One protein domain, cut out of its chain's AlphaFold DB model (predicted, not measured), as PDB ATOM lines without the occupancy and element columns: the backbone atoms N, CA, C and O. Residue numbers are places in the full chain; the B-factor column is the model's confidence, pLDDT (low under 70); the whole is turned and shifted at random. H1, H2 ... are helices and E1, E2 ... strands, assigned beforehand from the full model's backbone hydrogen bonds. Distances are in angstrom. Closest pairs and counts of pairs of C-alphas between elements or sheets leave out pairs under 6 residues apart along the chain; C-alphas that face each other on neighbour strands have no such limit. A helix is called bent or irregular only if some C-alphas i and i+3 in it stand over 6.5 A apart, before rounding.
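This is residues 9 to 155 of the 155 residues of an uncharacterized protein of bacterium M00.F.Ca.ET.177.01.1.1 (UniProt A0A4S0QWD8). Helix H1 runs through the middle of a rounded helical body, with H3, H4, H5 and H6 packed round it, mostly crossed. H7 packs across H5, H2 packs on residues 104 to 111 of H5, and two very short strands pair where H1 and H5 begin. The printed part has 147 residues with seven named helices and two named strands, in the order E1 H1 H2 H3 H4 E2 H5 H6 H7; the sheet E1 - E2 is antiparallel and the class is mostly helix. It is compact, with a radius of gyration of the C-alphas of 14.3 A and spans of 34 by 33 by 29 A.

E1, residues 11 to 13, and E2, residues 93 to 95, are antiparallel neighbours at 137 degrees; N 12 and O 94 are 2.9 A apart and N 94 and O 12 2.8 A, both within hydrogen-bond range. The hub is H1, residues 14 to 31, which touches five helices. With residues 20 to 28 alone it touches H3, residues 58 to 73, at a steep tilt of 62 degrees, opposite ways; the closest C-alphas, of Phe 24 and Ala 67, are 5.6 A apart. With residues 15 to 23 alone it touches H4, residues 77 to 87, at a shallow tilt of 25 degrees, opposite ways; the closest C-alphas, of Ala 16 and Phe 82, are 5.2 A apart. H5, residues 96 to 114, touches H1 with residues 96 to 103 alone, only just about perpendicular at 70.4 degrees; the closest C-alphas, of Ala 17 and Ala 99, are 5.6 A apart. H2, residues 38 to 45, touches H5; the closest C-alphas, of Leu 42 and Glu 108, are 7.1 A apart. H6, residues 120 to 132, touches H1 at a steep tilt of 40 degrees, opposite ways; the closest C-alphas, of Cys 22 and Ile 124, are 6.7 A apart. H7, residues 141 to 154, touches H5 at a steep tilt of 53 degrees, opposite ways; the closest C-alphas, of Phe 106 and Ser 149, are 5.5 A apart. H7 and H3 are apart. Every O i to N i+4 pair is within hydrogen-bond range in H1, H2, H3, H4, H5 and H7, and 7 of 9 are in H6.

H1 measures 25.7 A from C-alpha 14 at (183.387, 165.644, 202.736) to C-alpha 31. H3 measures 22.4 A, H5 27.3 A and H6 18.4 A. H6 is irregular, but only just: C-alphas 127 and 130 are 6.9 A apart. H7 measures 20.4 A and ends at C-alpha 154, (172.732, 163.805, 207.463).

The C-alphas of Ala 51 and Asp 133, the two farthest apart, are 40.4 A apart. The printed part has no cut. The link from H2 to H3, residues 46 to 57, is long. Mean pLDDT of the printed part is 78.6, with 38 residues under 70, among them residues 45 to 56 and 72 to 91.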
ATOM      1  N   ALA A   9     178.388 152.692 195.745       54.44
ATOM      2  CA  ALA A   9     179.287 153.269 194.733       54.44
ATOM      3  C   ALA A   9     180.615 153.862 195.272       54.44
ATOM      4  O   ALA A   9     181.380 154.460 194.518       54.44
ATOM      5  N   GLY A  10     180.918 153.684 196.559       63.94
ATOM      6  CA  GLY A  10     182.121 154.193 197.213       63.94
ATOM      7  C   GLY A  10     181.819 155.323 198.195       63.94
ATOM      8  O   GLY A  10     180.889 156.113 198.023       63.94
ATOM      9  N   ARG A  11     182.608 155.377 199.272       75.19
ATOM     10  CA  ARG A  11     182.535 156.435 200.283       75.19
ATOM     11  C   ARG A  11     183.632 157.454 200.014       75.19
ATOM     12  O   ARG A  11     184.788 157.073 199.852       75.19
ATOM     13  N   ILE A  12     183.281 158.732 200.017       82.94
ATOM     14  CA  ILE A  12     184.218 159.838 199.800       82.94
ATOM     15  C   ILE A  12     184.226 160.764 201.012       82.94
ATOM     16  O   ILE A  12     183.213 160.889 201.697       82.94
ATOM     17  N   SER A  13     185.361 161.389 201.323       86.25
ATOM     18  CA  SER A  13     185.403 162.393 202.393       86.25
ATOM     19  C   SER A  13     184.564 163.618 202.013       86.25
ATOM     20  O   SER A  13     184.373 163.896 200.829       86.25
ATOM     21  N   ALA A  14     184.091 164.383 202.998       88.25
ATOM     22  CA  ALA A  14     183.387 165.644 202.736       88.25
ATOM     23  C   ALA A  14     184.220 166.616 201.878       88.25
ATOM     24  O   ALA A  14     183.673 167.330 201.041       88.25
ATOM     25  N   GLN A  15     185.545 166.613 202.043       86.25
ATOM     26  CA  GLN A  15     186.452 167.440 201.245       86.25
ATOM     27  C   GLN A  15     186.587 166.913 199.812       86.25
ATOM     28  O   GLN A  15     186.520 167.687 198.862       86.25
ATOM     29  N   ALA A  16     186.699 165.595 199.634       84.25
ATOM     30  CA  ALA A  16     186.691 164.976 198.312       84.25
ATOM     31  C   ALA A  16     185.358 165.219 197.578       84.25
ATOM     32  O   ALA A  16     185.357 165.488 196.382       84.25
ATOM     33  N   ALA A  17     184.231 165.194 198.293       89.25
ATOM     34  CA  ALA A  17     182.917 165.534 197.754       89.25
ATOM     35  C   ALA A  17     182.828 166.996 197.278       89.25
ATOM     36  O   ALA A  17     182.242 167.255 196.228       89.25
ATOM     37  N   TYR A  18     183.452 167.934 197.995       89.75
ATOM     38  CA  TYR A  18     183.542 169.333 197.566       89.75
ATOM     39  C   TYR A  18     184.345 169.482 196.267       89.75
ATOM     40  O   TYR A  18     183.913 170.153 195.332       89.75
ATOM     41  N   VAL A  19     185.498 168.814 196.172       87.06
ATOM     42  CA  VAL A  19     186.315 168.838 194.947       87.06
ATOM     43  C   VAL A  19     185.576 168.177 193.778       87.06
ATOM     44  O   VAL A  19     185.573 168.719 192.674       87.06
ATOM     45  N   LEU A  20     184.895 167.052 194.022       89.12
ATOM     46  CA  LEU A  20     184.053 166.380 193.031       89.12
ATOM     47  C   LEU A  20     182.953 167.307 192.500       89.12
ATOM     48  O   LEU A  20     182.756 167.371 191.289       89.12
ATOM     49  N   MET A  21     182.293 168.067 193.379       92.62
ATOM     50  CA  MET A  21     181.346 169.104 192.970       92.62
ATOM     51  C   MET A  21     181.996 170.113 192.022       92.62
ATOM     52  O   MET A  21     181.447 170.360 190.953       92.62
ATOM     53  N   CYS A  22     183.155 170.679 192.362       90.31
ATOM     54  CA  CYS A  22     183.821 171.650 191.489       90.31
ATOM     55  C   CYS A  22     184.100 171.077 190.087       90.31
ATOM     56  O   CYS A  22     183.827 171.744 189.090       90.31
ATOM     57  N   VAL A  23     184.581 169.833 190.006       88.19
ATOM     58  CA  VAL A  23     184.840 169.147 188.726       88.19
ATOM     59  C   VAL A  23     183.546 168.895 187.953       88.19
ATOM     60  O   VAL A  23     183.486 169.128 186.746       88.19
ATOM     61  N   PHE A  24     182.495 168.445 188.635       91.06
ATOM     62  CA  PHE A  24     181.187 168.247 188.023       91.06
ATOM     63  C   PHE A  24     180.646 169.551 187.418       91.06
ATOM     64  O   PHE A  24     180.236 169.559 186.260       91.06
ATOM     65  N   LEU A  25     180.705 170.664 188.156       91.50
ATOM     66  CA  LEU A  25     180.217 171.961 187.680       91.50
ATOM     67  C   LEU A  25     181.015 172.480 186.476       91.50
ATOM     68  O   LEU A  25     180.419 172.995 185.531       91.50
ATOM     69  N   GLN A  26     182.343 172.307 186.473       88.62
ATOM     70  CA  GLN A  26     183.182 172.625 185.311       88.62
ATOM     71  C   GLN A  26     182.745 171.850 184.064       88.62
ATOM     72  O   GLN A  26     182.562 172.428 182.997       88.62
ATOM     73  N   LYS A  27     182.512 170.545 184.194       86.94
ATOM     74  CA  LYS A  27     182.061 169.725 183.065       86.94
ATOM     75  C   LYS A  27     180.660 170.092 182.600       86.94
ATOM     76  O   LYS A  27     180.394 170.116 181.399       86.94
ATOM     77  N   TYR A  28     179.767 170.381 183.546       87.50
ATOM     78  CA  TYR A  28     178.404 170.797 183.244       87.50
ATOM     79  C   TYR A  28     178.412 172.058 182.372       87.50
ATOM     80  O   TYR A  28     177.813 172.058 181.296       87.50
ATOM     81  N   ILE A  29     179.165 173.086 182.781       87.12
ATOM     82  CA  ILE A  29     179.220 174.351 182.046       87.12
ATOM     83  C   ILE A  29     179.938 174.214 180.692       87.12
ATOM     84  O   ILE A  29     179.533 174.835 179.709       87.12
ATOM     85  N   GLU A  30     180.978 173.377 180.602       86.12
ATOM     86  CA  GLU A  30     181.663 173.080 179.337       86.12
ATOM     87  C   GLU A  30     180.724 172.405 178.330       86.12
ATOM     88  O   GLU A  30     180.737 172.746 177.144       86.12
ATOM     89  N   ARG A  31     179.853 171.500 178.797       81.88
ATOM     90  CA  ARG A  31     178.849 170.835 177.959       81.88
ATOM     91  C   ARG A  31     177.779 171.800 177.447       81.88
ATOM     92  O   ARG A  31     177.388 171.695 176.286       81.88
ATOM     93  N   GLY A  32     177.310 172.723 178.288       76.75
ATOM     94  CA  GLY A  32     176.314 173.734 177.916       76.75
ATOM     95  C   GLY A  32     176.875 174.928 177.136       76.75
ATOM     96  O   GLY A  32     176.144 175.859 176.803       76.75
ATOM     97  N   GLY A  33     178.173 174.927 176.812       77.44
ATOM     98  CA  GLY A  33     178.803 175.990 176.027       77.44
ATOM     99  C   GLY A  33     179.077 177.278 176.811       77.44
ATOM    100  O   GLY A  33     179.232 178.339 176.204       77.44
ATOM    101  N   GLY A  34     179.153 177.217 178.143       79.56
ATOM    102  CA  GLY A  34     179.592 178.349 178.964       79.56
ATOM    103  C   GLY A  34     178.504 179.351 179.354       79.56
ATOM    104  O   GLY A  34     178.840 180.378 179.939       79.56
ATOM    105  N   GLN A  35     177.243 179.116 178.981       82.81
ATOM    106  CA  GLN A  35     176.154 180.094 179.138       82.81
ATOM    107  C   GLN A  35     175.132 179.725 180.218       82.81
ATOM    108  O   GLN A  35     174.244 180.528 180.490       82.81
ATOM    109  N   ASP A  36     175.253 178.545 180.831       87.81
ATOM    110  CA  ASP A  36     174.316 178.110 181.864       87.81
ATOM    111  C   ASP A  36     174.389 179.011 183.100       87.81
ATOM    112  O   ASP A  36     175.459 179.456 183.539       87.81
ATOM    113  N   THR A  37     173.229 179.239 183.696       90.19
ATOM    114  CA  THR A  37     173.089 179.872 185.004       90.19
ATOM    115  C   THR A  37     172.981 178.820 186.102       90.19
ATOM    116  O   THR A  37     172.724 177.636 185.864       90.19
ATOM    117  N   LEU A  38     173.148 179.254 187.349       88.38
ATOM    118  CA  LEU A  38     172.890 178.419 188.514       88.38
ATOM    119  C   LEU A  38     171.444 177.898 188.519       88.38
ATOM    120  O   LEU A  38     171.215 176.758 188.908       88.38
ATOM    121  N   VAL A  39     170.485 178.692 188.034       86.94
ATOM    122  CA  VAL A  39     169.078 178.283 187.932       86.94
ATOM    123  C   VAL A  39     168.869 177.188 186.903       86.94
ATOM    124  O   VAL A  39     168.062 176.301 187.160       86.94
ATOM    125  N   ASP A  40     169.592 177.179 185.786       86.69
ATOM    126  CA  ASP A  40     169.478 176.100 184.795       86.69
ATOM    127  C   ASP A  40     169.908 174.753 185.394       86.69
ATOM    128  O   ASP A  40     169.238 173.732 185.215       86.69
ATOM    129  N   LEU A  41     170.985 174.765 186.188       86.44
ATOM    130  CA  LEU A  41     171.461 173.597 186.926       86.44
ATOM    131  C   LEU A  41     170.519 173.205 188.073       86.44
ATOM    132  O   LEU A  41     170.230 172.028 188.274       86.44
ATOM    133  N   LEU A  42     170.008 174.173 188.834       85.06
ATOM    134  CA  LEU A  42     169.042 173.904 189.899       85.06
ATOM    135  C   LEU A  42     167.668 173.514 189.352       85.06
ATOM    136  O   LEU A  42     166.923 172.843 190.043       85.06
ATOM    137  N   SER A  43     167.307 173.874 188.125       80.31
ATOM    138  CA  SER A  43     166.033 173.475 187.516       80.31
ATOM    139  C   SER A  43     166.095 172.053 186.970       80.31
ATOM    140  O   SER A  43     165.115 171.314 187.079       80.31
ATOM    141  N   SER A  44     167.247 171.635 186.438       72.75
ATOM    142  CA  SER A  44     167.493 170.228 186.101       72.75
ATOM    143  C   SER A  44     167.609 169.367 187.367       72.75
ATOM    144  O   SER A  44     167.075 168.257 187.404       72.75
ATOM    145  N   GLY A  45     168.204 169.919 188.431       62.59
ATOM    146  CA  GLY A  45     168.452 169.265 189.717       62.59
ATOM    147  C   GLY A  45     167.391 169.435 190.824       62.59
ATOM    148  O   GLY A  45     167.436 168.735 191.823       62.59
ATOM    149  N   GLY A  46     166.425 170.344 190.719       55.25
ATOM    150  CA  GLY A  46     165.644 170.838 191.877       55.25
ATOM    151  C   GLY A  46     164.431 169.992 192.262       55.25
ATOM    152  O   GLY A  46     163.811 170.186 193.303       55.25
ATOM    153  N   SER A  47     164.085 169.000 191.446       51.47
ATOM    154  CA  SER A  47     162.984 168.059 191.714       51.47
ATOM    155  C   SER A  47     163.447 166.801 192.489       51.47
ATOM    156  O   SER A  47     162.757 165.778 192.493       51.47
ATOM    157  N   PHE A  48     164.632 166.826 193.107       52.09
ATOM    158  CA  PHE A  48     165.478 165.645 193.360       52.09
ATOM    159  C   PHE A  48     165.194 164.757 194.579       52.09
ATOM    160  O   PHE A  48     165.958 163.829 194.833       52.09
ATOM    161  N   LEU A  49     164.098 164.947 195.311       52.16
ATOM    162  CA  LEU A  49     163.697 163.990 196.348       52.16
ATOM    163  C   LEU A  49     162.284 163.480 196.079       52.16
ATOM    164  O   LEU A  49     161.328 163.809 196.777       52.16
ATOM    165  N   TRP A  50     162.147 162.606 195.080       49.22
ATOM    166  CA  TRP A  50     161.046 161.646 195.136       49.22
ATOM    167  C   TRP A  50     161.212 160.792 196.402       49.22
ATOM    168  O   TRP A  50     162.323 160.606 196.899       49.22
ATOM    169  N   ALA A  51     160.117 160.231 196.920       48.94
ATOM    170  CA  ALA A  51     160.080 159.442 198.161       48.94
ATOM    171  C   ALA A  51     161.058 158.235 198.221       48.94
ATOM    172  O   ALA A  51     161.141 157.559 199.243       48.94
ATOM    173  N   ASN A  52     161.780 157.946 197.134       51.00
ATOM    174  CA  ASN A  52     162.795 156.903 196.995       51.00
ATOM    175  C   ASN A  52     164.255 157.406 197.101       51.00
ATOM    176  O   ASN A  52     165.159 156.571 197.091       51.00
ATOM    177  N   GLY A  53     164.492 158.721 197.208       56.84
ATOM    178  CA  GLY A  53     165.816 159.320 197.418       56.84
ATOM    179  C   GLY A  53     166.766 159.256 196.216       56.84
ATOM    180  O   GLY A  53     167.975 159.240 196.418       56.84
ATOM    181  N   LEU A  54     166.248 159.160 194.985       61.59
ATOM    182  CA  LEU A  54     167.062 159.092 193.765       61.59
ATOM    183  C   LEU A  54     167.039 160.402 192.959       61.59
ATOM    184  O   LEU A  54     166.026 161.102 192.973       61.59
ATOM    185  N   PRO A  55     168.109 160.671 192.184       64.81
ATOM    186  CA  PRO A  55     168.162 161.743 191.201       64.81
ATOM    187  C   PRO A  55     166.968 161.816 190.250       64.81
ATOM    188  O   PRO A  55     166.595 160.802 189.661       64.81
ATOM    189  N   ASN A  56     166.392 163.011 190.065       66.25
ATOM    190  CA  ASN A  56     165.265 163.211 189.143       66.25
ATOM    191  C   ASN A  56     165.706 163.283 187.672       66.25
ATOM    192  O   ASN A  56     164.922 162.950 186.787       66.25
ATOM    193  N   ASP A  57     166.955 163.680 187.420       72.12
ATOM    194  CA  ASP A  57     167.580 163.632 186.101       72.12
ATOM    195  C   ASP A  57     168.641 162.513 186.061       72.12
ATOM    196  O   ASP A  57     169.731 162.662 186.628       72.12
ATOM    197  N   PRO A  58     168.343 161.376 185.401       74.19
ATOM    198  CA  PRO A  58     169.302 160.296 185.214       74.19
ATOM    199  C   PRO A  58     170.572 160.721 184.470       74.19
ATOM    200  O   PRO A  58     171.631 160.177 184.762       74.19
ATOM    201  N   ALA A  59     170.494 161.686 183.545       80.50
ATOM    202  CA  ALA A  59     171.660 162.150 182.796       80.50
ATOM    203  C   ALA A  59     172.612 162.938 183.703       80.50
ATOM    204  O   ALA A  59     173.809 162.671 183.716       80.50
ATOM    205  N   MET A  60     172.072 163.828 184.540       81.88
ATOM    206  CA  MET A  60     172.855 164.564 185.537       81.88
ATOM    207  C   MET A  60     173.513 163.629 186.566       81.88
ATOM    208  O   MET A  60     174.643 163.858 186.997       81.88
ATOM    209  N   TRP A  61     172.828 162.548 186.954       84.25
ATOM    210  CA  TRP A  61     173.415 161.520 187.815       84.25
ATOM    211  C   TRP A  61     174.538 160.740 187.125       84.25
ATOM    212  O   TRP A  61     175.553 160.429 187.751       84.25
ATOM    213  N   ASP A  62     174.377 160.424 185.843       84.06
ATOM    214  CA  ASP A  62     175.423 159.776 185.057       84.06
ATOM    215  C   ASP A  62     176.650 160.686 184.925       84.06
ATOM    216  O   ASP A  62     177.755 160.240 185.232       84.06
ATOM    217  N   ASP A  63     176.451 161.976 184.644       86.12
ATOM    218  CA  ASP A  63     177.519 162.983 184.612       86.12
ATOM    219  C   ASP A  63     178.278 163.065 185.951       86.12
ATOM    220  O   ASP A  63     179.507 163.172 185.984       86.12
ATOM    221  N   TRP A  64     177.562 162.987 187.079       88.50
ATOM    222  CA  TRP A  64     178.165 162.963 188.415       88.50
ATOM    223  C   TRP A  64     179.027 161.718 188.646       88.50
ATOM    224  O   TRP A  64     180.135 161.808 189.183       88.50
ATOM    225  N   ARG A  65     178.544 160.543 188.228       86.62
ATOM    226  CA  ARG A  65     179.306 159.289 188.329       86.62
ATOM    227  C   ARG A  65     180.529 159.294 187.422       86.62
ATOM    228  O   ARG A  65     181.579 158.814 187.845       86.62
ATOM    229  N   ASP A  66     180.418 159.870 186.232       85.56
ATOM    230  CA  ASP A  66     181.534 160.019 185.301       85.56
ATOM    231  C   ASP A  66     182.579 161.004 185.841       85.56
ATOM    232  O   ASP A  66     183.780 160.741 185.767       85.56
ATOM    233  N   ALA A  67     182.148 162.109 186.461       86.56
ATOM    234  CA  ALA A  67     183.042 163.008 187.187       86.56
ATOM    235  C   ALA A  67     183.761 162.279 188.331       86.56
ATOM    236  O   ALA A  67     184.977 162.408 188.469       86.56
ATOM    237  N   PHE A  68     183.051 161.457 189.104       85.56
ATOM    238  CA  PHE A  68     183.656 160.672 190.178       85.56
ATOM    239  C   PHE A  68     184.671 159.650 189.658       85.56
ATOM    240  O   PHE A  68     185.777 159.565 190.191       85.56
ATOM    241  N   ALA A  69     184.327 158.904 188.607       82.19
ATOM    242  CA  ALA A  69     185.221 157.927 187.995       82.19
ATOM    243  C   ALA A  69     186.486 158.591 187.431       82.19
ATOM    244  O   ALA A  69     187.586 158.072 187.621       82.19
ATOM    245  N   GLU A  70     186.353 159.750 186.785       77.06
ATOM    246  CA  GLU A  70     187.495 160.507 186.274       77.06
ATOM    247  C   GLU A  70     188.396 160.996 187.403       77.06
ATOM    248  O   GLU A  70     189.601 160.769 187.372       77.06
ATOM    249  N   VAL A  71     187.826 161.599 188.444       73.75
ATOM    250  CA  VAL A  71     188.609 162.093 189.580       73.75
ATOM    251  C   VAL A  71     189.272 160.938 190.345       73.75
ATOM    252  O   VAL A  71     190.393 161.077 190.819       73.75
ATOM    253  N   ALA A  72     188.651 159.757 190.392       69.69
ATOM    254  CA  ALA A  72     189.254 158.560 190.975       69.69
ATOM    255  C   ALA A  72     190.387 157.946 190.121       69.69
ATOM    256  O   ALA A  72     191.172 157.154 190.643       69.69
ATOM    257  N   THR A  73     190.479 158.267 188.822       66.38
ATOM    258  CA  THR A  73     191.404 157.609 187.875       66.38
ATOM    259  C   THR A  73     192.455 158.535 187.247       66.38
ATOM    260  O   THR A  73     193.522 158.049 186.867       66.38
ATOM    261  N   ALA A  74     192.216 159.846 187.145       53.03
ATOM    262  CA  ALA A  74     192.995 160.760 186.304       53.03
ATOM    263  C   ALA A  74     193.748 161.834 187.104       53.03
ATOM    264  O   ALA A  74     193.150 162.655 187.784       53.03
ATOM    265  N   GLY A  75     195.082 161.872 186.993       50.47
ATOM    266  CA  GLY A  75     196.023 162.799 187.657       50.47
ATOM    267  C   GLY A  75     195.954 164.289 187.269       50.47
ATOM    268  O   GLY A  75     196.984 164.847 186.906       50.47
ATOM    269  N   SER A  76     194.789 164.945 187.319       54.78
ATOM    270  CA  SER A  76     194.687 166.412 187.170       54.78
ATOM    271  C   SER A  76     195.205 167.174 188.413       54.78
ATOM    272  O   SER A  76     195.420 166.588 189.476       54.78
ATOM    273  N   ALA A  77     195.407 168.496 188.319       54.31
ATOM    274  CA  ALA A  77     195.800 169.323 189.474       54.31
ATOM    275  C   ALA A  77     194.752 169.267 190.607       54.31
ATOM    276  O   ALA A  77     195.106 169.034 191.762       54.31
ATOM    277  N   LEU A  78     193.461 169.325 190.249       55.50
ATOM    278  CA  LEU A  78     192.340 169.085 191.166       55.50
ATOM    279  C   LEU A  78     192.292 167.628 191.664       55.50
ATOM    280  O   LEU A  78     191.780 167.373 192.749       55.50
ATOM    281  N   ASN A  79     192.872 166.659 190.941       60.09
ATOM    282  CA  ASN A  79     193.029 165.292 191.444       60.09
ATOM    283  C   ASN A  79     194.122 165.178 192.516       60.09
ATOM    284  O   ASN A  79     193.979 164.407 193.456       60.09
ATOM    285  N   SER A  80     195.202 165.958 192.443       61.00
ATOM    286  CA  SER A  80     196.188 165.979 193.540       61.00
ATOM    287  C   SER A  80     195.540 166.475 194.836       61.00
ATOM    288  O   SER A  80     195.782 165.930 195.917       61.00
ATOM    289  N   GLU A  81     194.640 167.449 194.718       62.72
ATOM    290  CA  GLU A  81     193.794 167.922 195.813       62.72
ATOM    291  C   GLU A  81     192.742 166.896 196.236       62.72
ATOM    292  O   GLU A  81     192.561 166.685 197.428       62.72
ATOM    293  N   PHE A  82     192.094 166.194 195.306       64.31
ATOM    294  CA  PHE A  82     191.142 165.135 195.643       64.31
ATOM    295  C   PHE A  82     191.813 163.949 196.350       64.31
ATOM    296  O   PHE A  82     191.351 163.515 197.404       64.31
ATOM    297  N   CYS A  83     192.931 163.449 195.816       61.44
ATOM    298  CA  CYS A  83     193.744 162.402 196.429       61.44
ATOM    299  C   CYS A  83     194.226 162.829 197.819       61.44
ATOM    300  O   CYS A  83     194.103 162.069 198.778       61.44
ATOM    301  N   SER A  84     194.733 164.057 197.968       62.47
ATOM    302  CA  SER A  84     195.155 164.559 199.281       62.47
ATOM    303  C   SER A  84     193.977 164.772 200.243       62.47
ATOM    304  O   SER A  84     194.101 164.435 201.417       62.47
ATOM    305  N   ALA A  85     192.816 165.223 199.767       61.69
ATOM    306  CA  ALA A  85     191.576 165.350 200.537       61.69
ATOM    307  C   ALA A  85     190.996 163.995 200.979       61.69
ATOM    308  O   ALA A  85     190.375 163.892 202.043       61.69
ATOM    309  N   GLN A  86     191.184 162.939 200.183       61.00
ATOM    310  CA  GLN A  86     190.845 161.572 200.578       61.00
ATOM    311  C   GLN A  86     191.812 161.025 201.636       61.00
ATOM    312  O   GLN A  86     191.369 160.347 202.562       61.00
ATOM    313  N   ILE A  87     193.110 161.328 201.524       56.91
ATOM    314  CA  ILE A  87     194.163 160.793 202.405       56.91
ATOM    315  C   ILE A  87     194.240 161.538 203.753       56.91
ATOM    316  O   ILE A  87     194.532 160.915 204.771       56.91
ATOM    317  N   ASN A  88     193.946 162.843 203.791       54.38
ATOM    318  CA  ASN A  88     194.126 163.690 204.981       54.38
ATOM    319  C   ASN A  88     192.854 163.900 205.829       54.38
ATOM    320  O   ASN A  88     192.906 164.593 206.848       54.38
ATOM    321  N   SER A  89     191.706 163.330 205.448       53.56
ATOM    322  CA  SER A  89     190.452 163.555 206.177       53.56
ATOM    323  C   SER A  89     190.302 162.613 207.377       53.56
ATOM    324  O   SER A  89     190.175 161.401 207.235       53.56
ATOM    325  N   SER A  90     190.263 163.199 208.574       52.62
ATOM    326  CA  SER A  90     189.961 162.521 209.843       52.62
ATOM    327  C   SER A  90     188.487 162.632 210.263       52.62
ATOM    328  O   SER A  90     188.139 162.278 211.388       52.62
ATOM    329  N   GLY A  91     187.587 163.079 209.384       62.59
ATOM    330  CA  GLY A  91     186.198 163.299 209.773       62.59
ATOM    331  C   GLY A  91     185.239 163.379 208.595       62.59
ATOM    332  O   GLY A  91     185.314 164.297 207.791       62.59
ATOM    333  N   GLU A  92     184.297 162.436 208.580       71.25
ATOM    334  CA  GLU A  92     183.067 162.403 207.775       71.25
ATOM    335  C   GLU A  92     183.183 161.903 206.321       71.25
ATOM    336  O   GLU A  92     183.522 162.624 205.385       71.25
ATOM    337  N   TYR A  93     182.796 160.633 206.140       82.06
ATOM    338  CA  TYR A  93     182.639 159.970 204.842       82.06
ATOM    339  C   TYR A  93     181.180 159.945 204.380       82.06
ATOM    340  O   TYR A  93     180.319 159.429 205.097       82.06
ATOM    341  N   LEU A  94     180.916 160.429 203.173       85.00
ATOM    342  CA  LEU A  94     179.612 160.461 202.511       85.00
ATOM    343  C   LEU A  94     179.503 159.333 201.483       85.00
ATOM    344  O   LEU A  94     180.496 158.994 200.835       85.00
ATOM    345  N   ALA A  95     178.311 158.748 201.327       87.38
ATOM    346  CA  ALA A  95     178.023 157.968 200.126       87.38
ATOM    347  C   ALA A  95     177.986 158.908 198.911       87.38
ATOM    348  O   ALA A  95     177.686 160.095 199.055       87.38
ATOM    349  N   LEU A  96     178.253 158.393 197.709       85.88
ATOM    350  CA  LEU A  96     178.271 159.213 196.491       85.88
ATOM    351  C   LEU A  96     176.939 159.951 196.241       85.88
ATOM    352  O   LEU A  96     176.937 161.088 195.773       85.88
ATOM    353  N   LEU A  97     175.820 159.317 196.597       85.25
ATOM    354  CA  LEU A  97     174.484 159.912 196.547       85.25
ATOM    355  C   LEU A  97     174.276 161.005 197.606       85.25
ATOM    356  O   LEU A  97     173.682 162.042 197.314       85.25
ATOM    357  N   ASP A  98     174.789 160.801 198.821       87.38
ATOM    358  CA  ASP A  98     174.726 161.822 199.870       87.38
ATOM    359  C   ASP A  98     175.558 163.039 199.451       87.38
ATOM    360  O   ASP A  98     175.113 164.167 199.599       87.38
ATOM    361  N   ALA A  99     176.736 162.823 198.860       89.62
ATOM    362  CA  ALA A  99     177.580 163.894 198.336       89.62
ATOM    363  C   ALA A  99     176.894 164.700 197.221       89.62
ATOM    364  O   ALA A  99     176.972 165.928 197.222       89.62
ATOM    365  N   PHE A 100     176.175 164.028 196.318       88.38
ATOM    366  CA  PHE A 100     175.341 164.700 195.321       88.38
ATOM    367  C   PHE A 100     174.230 165.529 195.983       88.38
ATOM    368  O   PHE A 100     173.998 166.679 195.625       88.38
ATOM    369  N   SER A 101     173.568 164.971 196.998       87.88
ATOM    370  CA  SER A 101     172.515 165.675 197.742       87.88
ATOM    371  C   SER A 101     173.065 166.907 198.470       87.88
ATOM    372  O   SER A 101     172.435 167.961 198.470       87.88
ATOM    373  N   VAL A 102     174.271 166.805 199.043       91.62
ATOM    374  CA  VAL A 102     174.968 167.931 199.679       91.62
ATOM    375  C   VAL A 102     175.258 169.025 198.662       91.62
ATOM    376  O   VAL A 102     175.009 170.188 198.969       91.62
ATOM    377  N   MET A 103     175.729 168.672 197.460       92.75
ATOM    378  CA  MET A 103     175.915 169.637 196.376       92.75
ATOM    379  C   MET A 103     174.619 170.396 196.080       92.75
ATOM    380  O   MET A 103     174.653 171.621 196.022       92.75
ATOM    381  N   MET A 104     173.490 169.703 195.926       89.94
ATOM    382  CA  MET A 104     172.216 170.360 195.618       89.94
ATOM    383  C   MET A 104     171.802 171.347 196.712       89.94
ATOM    384  O   MET A 104     171.607 172.525 196.427       89.94
ATOM    385  N   VAL A 105     171.785 170.905 197.974       90.25
ATOM    386  CA  VAL A 105     171.450 171.760 199.130       90.25
ATOM    387  C   VAL A 105     172.388 172.964 199.236       90.25
ATOM    388  O   VAL A 105     171.976 174.066 199.600       90.25
ATOM    389  N   PHE A 106     173.668 172.759 198.933       93.19
ATOM    390  CA  PHE A 106     174.673 173.808 198.974       93.19
ATOM    391  C   PHE A 106     174.462 174.857 197.871       93.19
ATOM    392  O   PHE A 106     174.504 176.055 198.149       93.19
ATOM    393  N   LEU A 107     174.201 174.422 196.637       91.62
ATOM    394  CA  LEU A 107     173.957 175.303 195.494       91.62
ATOM    395  C   LEU A 107     172.628 176.062 195.621       91.62
ATOM    396  O   LEU A 107     172.587 177.254 195.319       91.62
ATOM    397  N   GLU A 108     171.582 175.422 196.147       89.56
ATOM    398  CA  GLU A 108     170.318 176.084 196.505       89.56
ATOM    399  C   GLU A 108     170.553 177.205 197.524       89.56
ATOM    400  O   GLU A 108     170.102 178.330 197.331       89.56
ATOM    401  N   ALA A 109     171.356 176.954 198.564       90.69
ATOM    402  CA  ALA A 109     171.678 177.973 199.562       90.69
ATOM    403  C   ALA A 109     172.492 179.154 198.998       90.69
ATOM    404  O   ALA A 109     172.416 180.266 199.534       90.69
ATOM    405  N   ILE A 110     173.291 178.933 197.947       91.19
ATOM    406  CA  ILE A 110     173.980 180.009 197.218       91.19
ATOM    407  C   ILE A 110     172.963 180.842 196.438       91.19
ATOM    408  O   ILE A 110     173.001 182.070 196.529       91.19
ATOM    409  N   PHE A 111     172.056 180.183 195.717       89.62
ATOM    410  CA  PHE A 111     171.012 180.835 194.933       89.62
ATOM    411  C   PHE A 111     170.058 181.668 195.804       89.62
ATOM    412  O   PHE A 111     169.850 182.854 195.549       89.62
ATOM    413  N   ASP A 112     169.564 181.097 196.905       88.94
ATOM    414  CA  ASP A 112     168.664 181.780 197.843       88.94
ATOM    415  C   ASP A 112     169.281 183.062 198.425       88.94
ATOM    416  O   ASP A 112     168.574 184.012 198.769       88.94
ATOM    417  N   ARG A 113     170.614 183.101 198.553       88.50
ATOM    418  CA  ARG A 113     171.345 184.270 199.054       88.50
ATOM    419  C   ARG A 113     171.627 185.300 197.966       88.50
ATOM    420  O   ARG A 113     171.676 186.486 198.285       88.50
ATOM    421  N   SER A 114     171.880 184.869 196.728       83.56
ATOM    422  CA  SER A 114     172.176 185.791 195.629       83.56
ATOM    423  C   SER A 114     170.944 186.577 195.206       83.56
ATOM    424  O   SER A 114     171.072 187.756 194.893       83.56
ATOM    425  N   GLY A 115     169.765 185.947 195.230       69.56
ATOM    426  CA  GLY A 115     168.498 186.579 194.850       69.56
ATOM    427  C   GLY A 115     168.378 186.929 193.360       69.56
ATOM    428  O   GLY A 115     167.386 187.535 192.964       69.56
ATOM    429  N   GLU A 116     169.367 186.549 192.548       77.75
ATOM    430  CA  GLU A 116     169.454 186.776 191.103       77.75
ATOM    431  C   GLU A 116     170.037 185.534 190.408       77.75
ATOM    432  O   GLU A 116     170.770 184.750 191.031       77.75
ATOM    433  N   ASP A 117     169.729 185.384 189.115       82.25
ATOM    434  CA  ASP A 117     170.245 184.322 188.248       82.25
ATOM    435  C   ASP A 117     171.758 184.489 188.059       82.25
ATOM    436  O   ASP A 117     172.231 185.242 187.205       82.25
ATOM    437  N   LEU A 118     172.533 183.788 188.887       89.50
ATOM    438  CA  LEU A 118     173.989 183.832 188.824       89.50
ATOM    439  C   LEU A 118     174.509 183.039 187.619       89.50
ATOM    440  O   LEU A 118     174.166 181.859 187.485       89.50
ATOM    441  N   PRO A 119     175.402 183.610 186.792       91.62
ATOM    442  CA  PRO A 119     176.118 182.838 185.788       91.62
ATOM    443  C   PRO A 119     176.941 181.729 186.449       91.62
ATOM    444  O   PRO A 119     177.690 181.971 187.401       91.62
ATOM    445  N   LEU A 120     176.847 180.502 185.930       90.25
ATOM    446  CA  LEU A 120     177.480 179.350 186.570       90.25
ATOM    447  C   LEU A 120     179.012 179.481 186.611       90.25
ATOM    448  O   LEU A 120     179.645 179.026 187.562       90.25
ATOM    449  N   PHE A 121     179.618 180.171 185.639       89.94
ATOM    450  CA  PHE A 121     181.066 180.396 185.620       89.94
ATOM    451  C   PHE A 121     181.549 181.245 186.809       89.94
ATOM    452  O   PHE A 121     182.634 180.992 187.333       89.94
ATOM    453  N   GLU A 122     180.755 182.219 187.268       90.62
ATOM    454  CA  GLU A 122     181.096 183.057 188.426       90.62
ATOM    455  C   GLU A 122     181.018 182.252 189.721       90.62
ATOM    456  O   GLU A 122     181.899 182.350 190.582       90.62
ATOM    457  N   VAL A 123     179.996 181.398 189.829       91.25
ATOM    458  CA  VAL A 123     179.846 180.457 190.943       91.25
ATOM    459  C   VAL A 123     181.053 179.525 190.992       91.25
ATOM    460  O   VAL A 123     181.716 179.435 192.023       91.25
ATOM    461  N   ILE A 124     181.406 178.896 189.868       90.25
ATOM    462  CA  ILE A 124     182.553 177.987 189.773       90.25
ATOM    463  C   ILE A 124     183.861 178.703 190.148       90.25
ATOM    464  O   ILE A 124     184.628 178.188 190.962       90.25
ATOM    465  N   ALA A 125     184.100 179.915 189.637       88.62
ATOM    466  CA  ALA A 125     185.291 180.696 189.976       88.62
ATOM    467  C   ALA A 125     185.397 180.967 191.490       88.62
ATOM    468  O   ALA A 125     186.466 180.789 192.080       88.62
ATOM    469  N   ARG A 126     184.281 181.325 192.141       89.56
ATOM    470  CA  ARG A 126     184.222 181.520 193.597       89.56
ATOM    471  C   ARG A 126     184.512 180.231 194.367       89.56
ATOM    472  O   ARG A 126     185.232 180.279 195.360       89.56
ATOM    473  N   LEU A 127     183.954 179.100 193.936       90.50
ATOM    474  CA  LEU A 127     184.117 177.810 194.619       90.50
ATOM    475  C   LEU A 127     185.540 177.249 194.486       90.50
ATOM    476  O   LEU A 127     186.031 176.582 195.399       90.50
ATOM    477  N   MET A 128     186.229 177.543 193.385       87.50
ATOM    478  CA  MET A 128     187.591 177.059 193.136       87.50
ATOM    479  C   MET A 128     188.690 177.987 193.649       87.50
ATOM    480  O   MET A 128     189.830 177.551 193.812       87.50
ATOM    481  N   SER A 129     188.378 179.254 193.928       85.62
ATOM    482  CA  SER A 129     189.365 180.207 194.444       85.62
ATOM    483  C   SER A 129     190.085 179.705 195.712       85.62
ATOM    484  O   SER A 129     191.315 179.751 195.719       85.62
ATOM    485  N   PRO A 130     189.406 179.138 196.734       81.00
ATOM    486  CA  PRO A 130     190.076 178.610 197.928       81.00
ATOM    487  C   PRO A 130     190.899 177.339 197.692       81.00
ATOM    488  O   PRO A 130     191.713 176.987 198.541       81.00
ATOM    489  N   LEU A 131     190.663 176.631 196.582       75.31
ATOM    490  CA  LEU A 131     191.416 175.432 196.204       75.31
ATOM    491  C   LEU A 131     192.784 175.807 195.621       75.31
ATOM    492  O   LEU A 131     193.795 175.198 195.947       75.31
ATOM    493  N   SER A 132     192.829 176.896 194.848       71.62
ATOM    494  CA  SER A 132     194.059 177.376 194.203       71.62
ATOM    495  C   SER A 132     195.122 177.873 195.198       71.62
ATOM    496  O   SER A 132     196.312 177.835 194.892       71.62
ATOM    497  N   ASP A 133     194.708 178.301 196.397       70.50
ATOM    498  CA  ASP A 133     195.594 178.668 197.506       70.50
ATOM    499  C   ASP A 133     195.634 177.528 198.537       70.50
ATOM    500  O   ASP A 133     194.801 177.457 199.444       70.50
ATOM    501  N   SER A 134     196.630 176.644 198.394       55.78
ATOM    502  CA  SER A 134     196.798 175.307 199.015       55.78
ATOM    503  C   SER A 134     196.804 175.213 200.567       55.78
ATOM    504  O   SER A 134     197.256 174.224 201.138       55.78
ATOM    505  N   GLY A 135     196.290 176.211 201.288       57.62
ATOM    506  CA  GLY A 135     196.108 176.192 202.743       57.62
ATOM    507  C   GLY A 135     194.826 176.856 203.258       57.62
ATOM    508  O   GLY A 135     194.593 176.819 204.460       57.62
ATOM    509  N   CYS A 136     193.988 177.439 202.394       67.25
ATOM    510  CA  CYS A 136     192.908 178.339 202.826       67.25
ATOM    511  C   CYS A 136     191.501 177.723 202.805       67.25
ATOM    512  O   CYS A 136     190.573 178.347 203.319       67.25
ATOM    513  N   LEU A 137     191.303 176.529 202.223       76.12
ATOM    514  CA  LEU A 137     189.960 175.947 202.090       76.12
ATOM    515  C   LEU A 137     189.258 175.833 203.448       76.12
ATOM    516  O   LEU A 137     188.152 176.342 203.591       76.12
ATOM    517  N   ASN A 138     189.915 175.235 204.445       78.00
ATOM    518  CA  ASN A 138     189.313 174.991 205.761       78.00
ATOM    519  C   ASN A 138     188.932 176.276 206.514       78.00
ATOM    520  O   ASN A 138     188.001 176.252 207.317       78.00
ATOM    521  N   ASP A 139     189.618 177.383 206.225       78.62
ATOM    522  CA  ASP A 139     189.375 178.697 206.830       78.62
ATOM    523  C   ASP A 139     188.401 179.556 206.004       78.62
ATOM    524  O   ASP A 139     188.016 180.655 206.411       78.62
ATOM    525  N   SER A 140     187.982 179.073 204.830       84.25
ATOM    526  CA  SER A 140     187.080 179.802 203.945       84.25
ATOM    527  C   SER A 140     185.627 179.737 204.425       84.25
ATOM    528  O   SER A 140     185.136 178.710 204.902       84.25
ATOM    529  N   SER A 141     184.884 180.830 204.225       88.69
ATOM    530  CA  SER A 141     183.436 180.858 204.480       88.69
ATOM    531  C   SER A 141     182.682 179.837 203.624       88.69
ATOM    532  O   SER A 141     181.726 179.223 204.088       88.69
ATOM    533  N   VAL A 142     183.155 179.605 202.398       90.00
ATOM    534  CA  VAL A 142     182.592 178.627 201.461       90.00
ATOM    535  C   VAL A 142     182.674 177.206 202.027       90.00
ATOM    536  O   VAL A 142     181.706 176.456 201.940       90.00
ATOM    537  N   TRP A 143     183.781 176.850 202.682       91.00
ATOM    538  CA  TRP A 143     183.919 175.553 203.344       91.00
ATOM    539  C   TRP A 143     183.013 175.401 204.570       91.00
ATOM    540  O   TRP A 143     182.414 174.344 204.770       91.00
ATOM    541  N   ALA A 144     182.856 176.457 205.374       90.69
ATOM    542  CA  ALA A 144     181.920 176.436 206.497       90.69
ATOM    543  C   ALA A 144     180.470 176.204 206.026       90.69
ATOM    544  O   ALA A 144     179.739 175.416 206.627       90.69
ATOM    545  N   GLU A 145     180.080 176.846 204.922       92.75
ATOM    546  CA  GLU A 145     178.771 176.675 204.279       92.75
ATOM    547  C   GLU A 145     178.595 175.273 203.669       92.75
ATOM    548  O   GLU A 145     177.524 174.668 203.785       92.75
ATOM    549  N   TRP A 146     179.655 174.717 203.078       93.69
ATOM    550  CA  TRP A 146     179.670 173.337 202.598       93.69
ATOM    551  C   TRP A 146     179.436 172.343 203.739       93.69
ATOM    552  O   TRP A 146     178.531 171.513 203.667       93.69
ATOM    553  N   MET A 147     180.192 172.461 204.833       92.62
ATOM    554  CA  MET A 147     180.046 171.577 205.992       92.62
ATOM    555  C   MET A 147     178.678 171.713 206.666       92.62
ATOM    556  O   MET A 147     178.164 170.743 207.216       92.62
ATOM    557  N   GLU A 148     178.052 172.887 206.609       92.50
ATOM    558  CA  GLU A 148     176.669 173.043 207.058       92.50
ATOM    559  C   GLU A 148     175.682 172.275 206.170       92.50
ATOM    560  O   GLU A 148     174.767 171.622 206.670       92.50
ATOM    561  N   SER A 149     175.909 172.260 204.859       91.75
ATOM    562  CA  SER A 149     175.110 171.466 203.916       91.75
ATOM    563  C   SER A 149     175.293 169.961 204.148       91.75
ATOM    564  O   SER A 149     174.317 169.211 204.132       91.75
ATOM    565  N   VAL A 150     176.513 169.522 204.486       90.81
ATOM    566  CA  VAL A 150     176.800 168.143 204.922       90.81
ATOM    567  C   VAL A 150     175.965 167.754 206.144       90.81
ATOM    568  O   VAL A 150     175.386 166.665 206.171       90.81
ATOM    569  N   ARG A 151     175.865 168.637 207.144       90.75
ATOM    570  CA  ARG A 151     175.048 168.387 208.342       90.75
ATOM    571  C   ARG A 151     173.564 168.292 208.009       90.75
ATOM    572  O   ARG A 151     172.907 167.397 208.526       90.75
ATOM    573  N   LYS A 152     173.052 169.158 207.128       88.25
ATOM    574  CA  LYS A 152     171.638 169.153 206.715       88.25
ATOM    575  C   LYS A 152     171.216 167.848 206.045       88.25
ATOM    576  O   LYS A 152     170.137 167.358 206.334       88.25
ATOM    577  N   VAL A 153     172.055 167.282 205.178       85.31
ATOM    578  CA  VAL A 153     171.740 166.022 204.473       85.31
ATOM    579  C   VAL A 153     171.804 164.803 205.398       85.31
ATOM    580  O   VAL A 153     171.179 163.782 205.129       85.31
ATOM    581  N   ARG A 154     172.568 164.893 206.490       79.69
ATOM    582  CA  ARG A 154     172.732 163.805 207.463       79.69
ATOM    583  C   ARG A 154     171.723 163.815 208.610       79.69
ATOM    584  O   ARG A 154     171.629 162.797 209.297       79.69
ATOM    585  N   ALA A 155     171.085 164.956 208.867       70.56
ATOM    586  CA  ALA A 155     170.117 165.156 209.946       70.56
ATOM    587  C   ALA A 155     168.782 164.462 209.643       70.56
ATOM    588  O   ALA A 155     168.200 163.907 210.603       70.56
TER     589      ALA A 155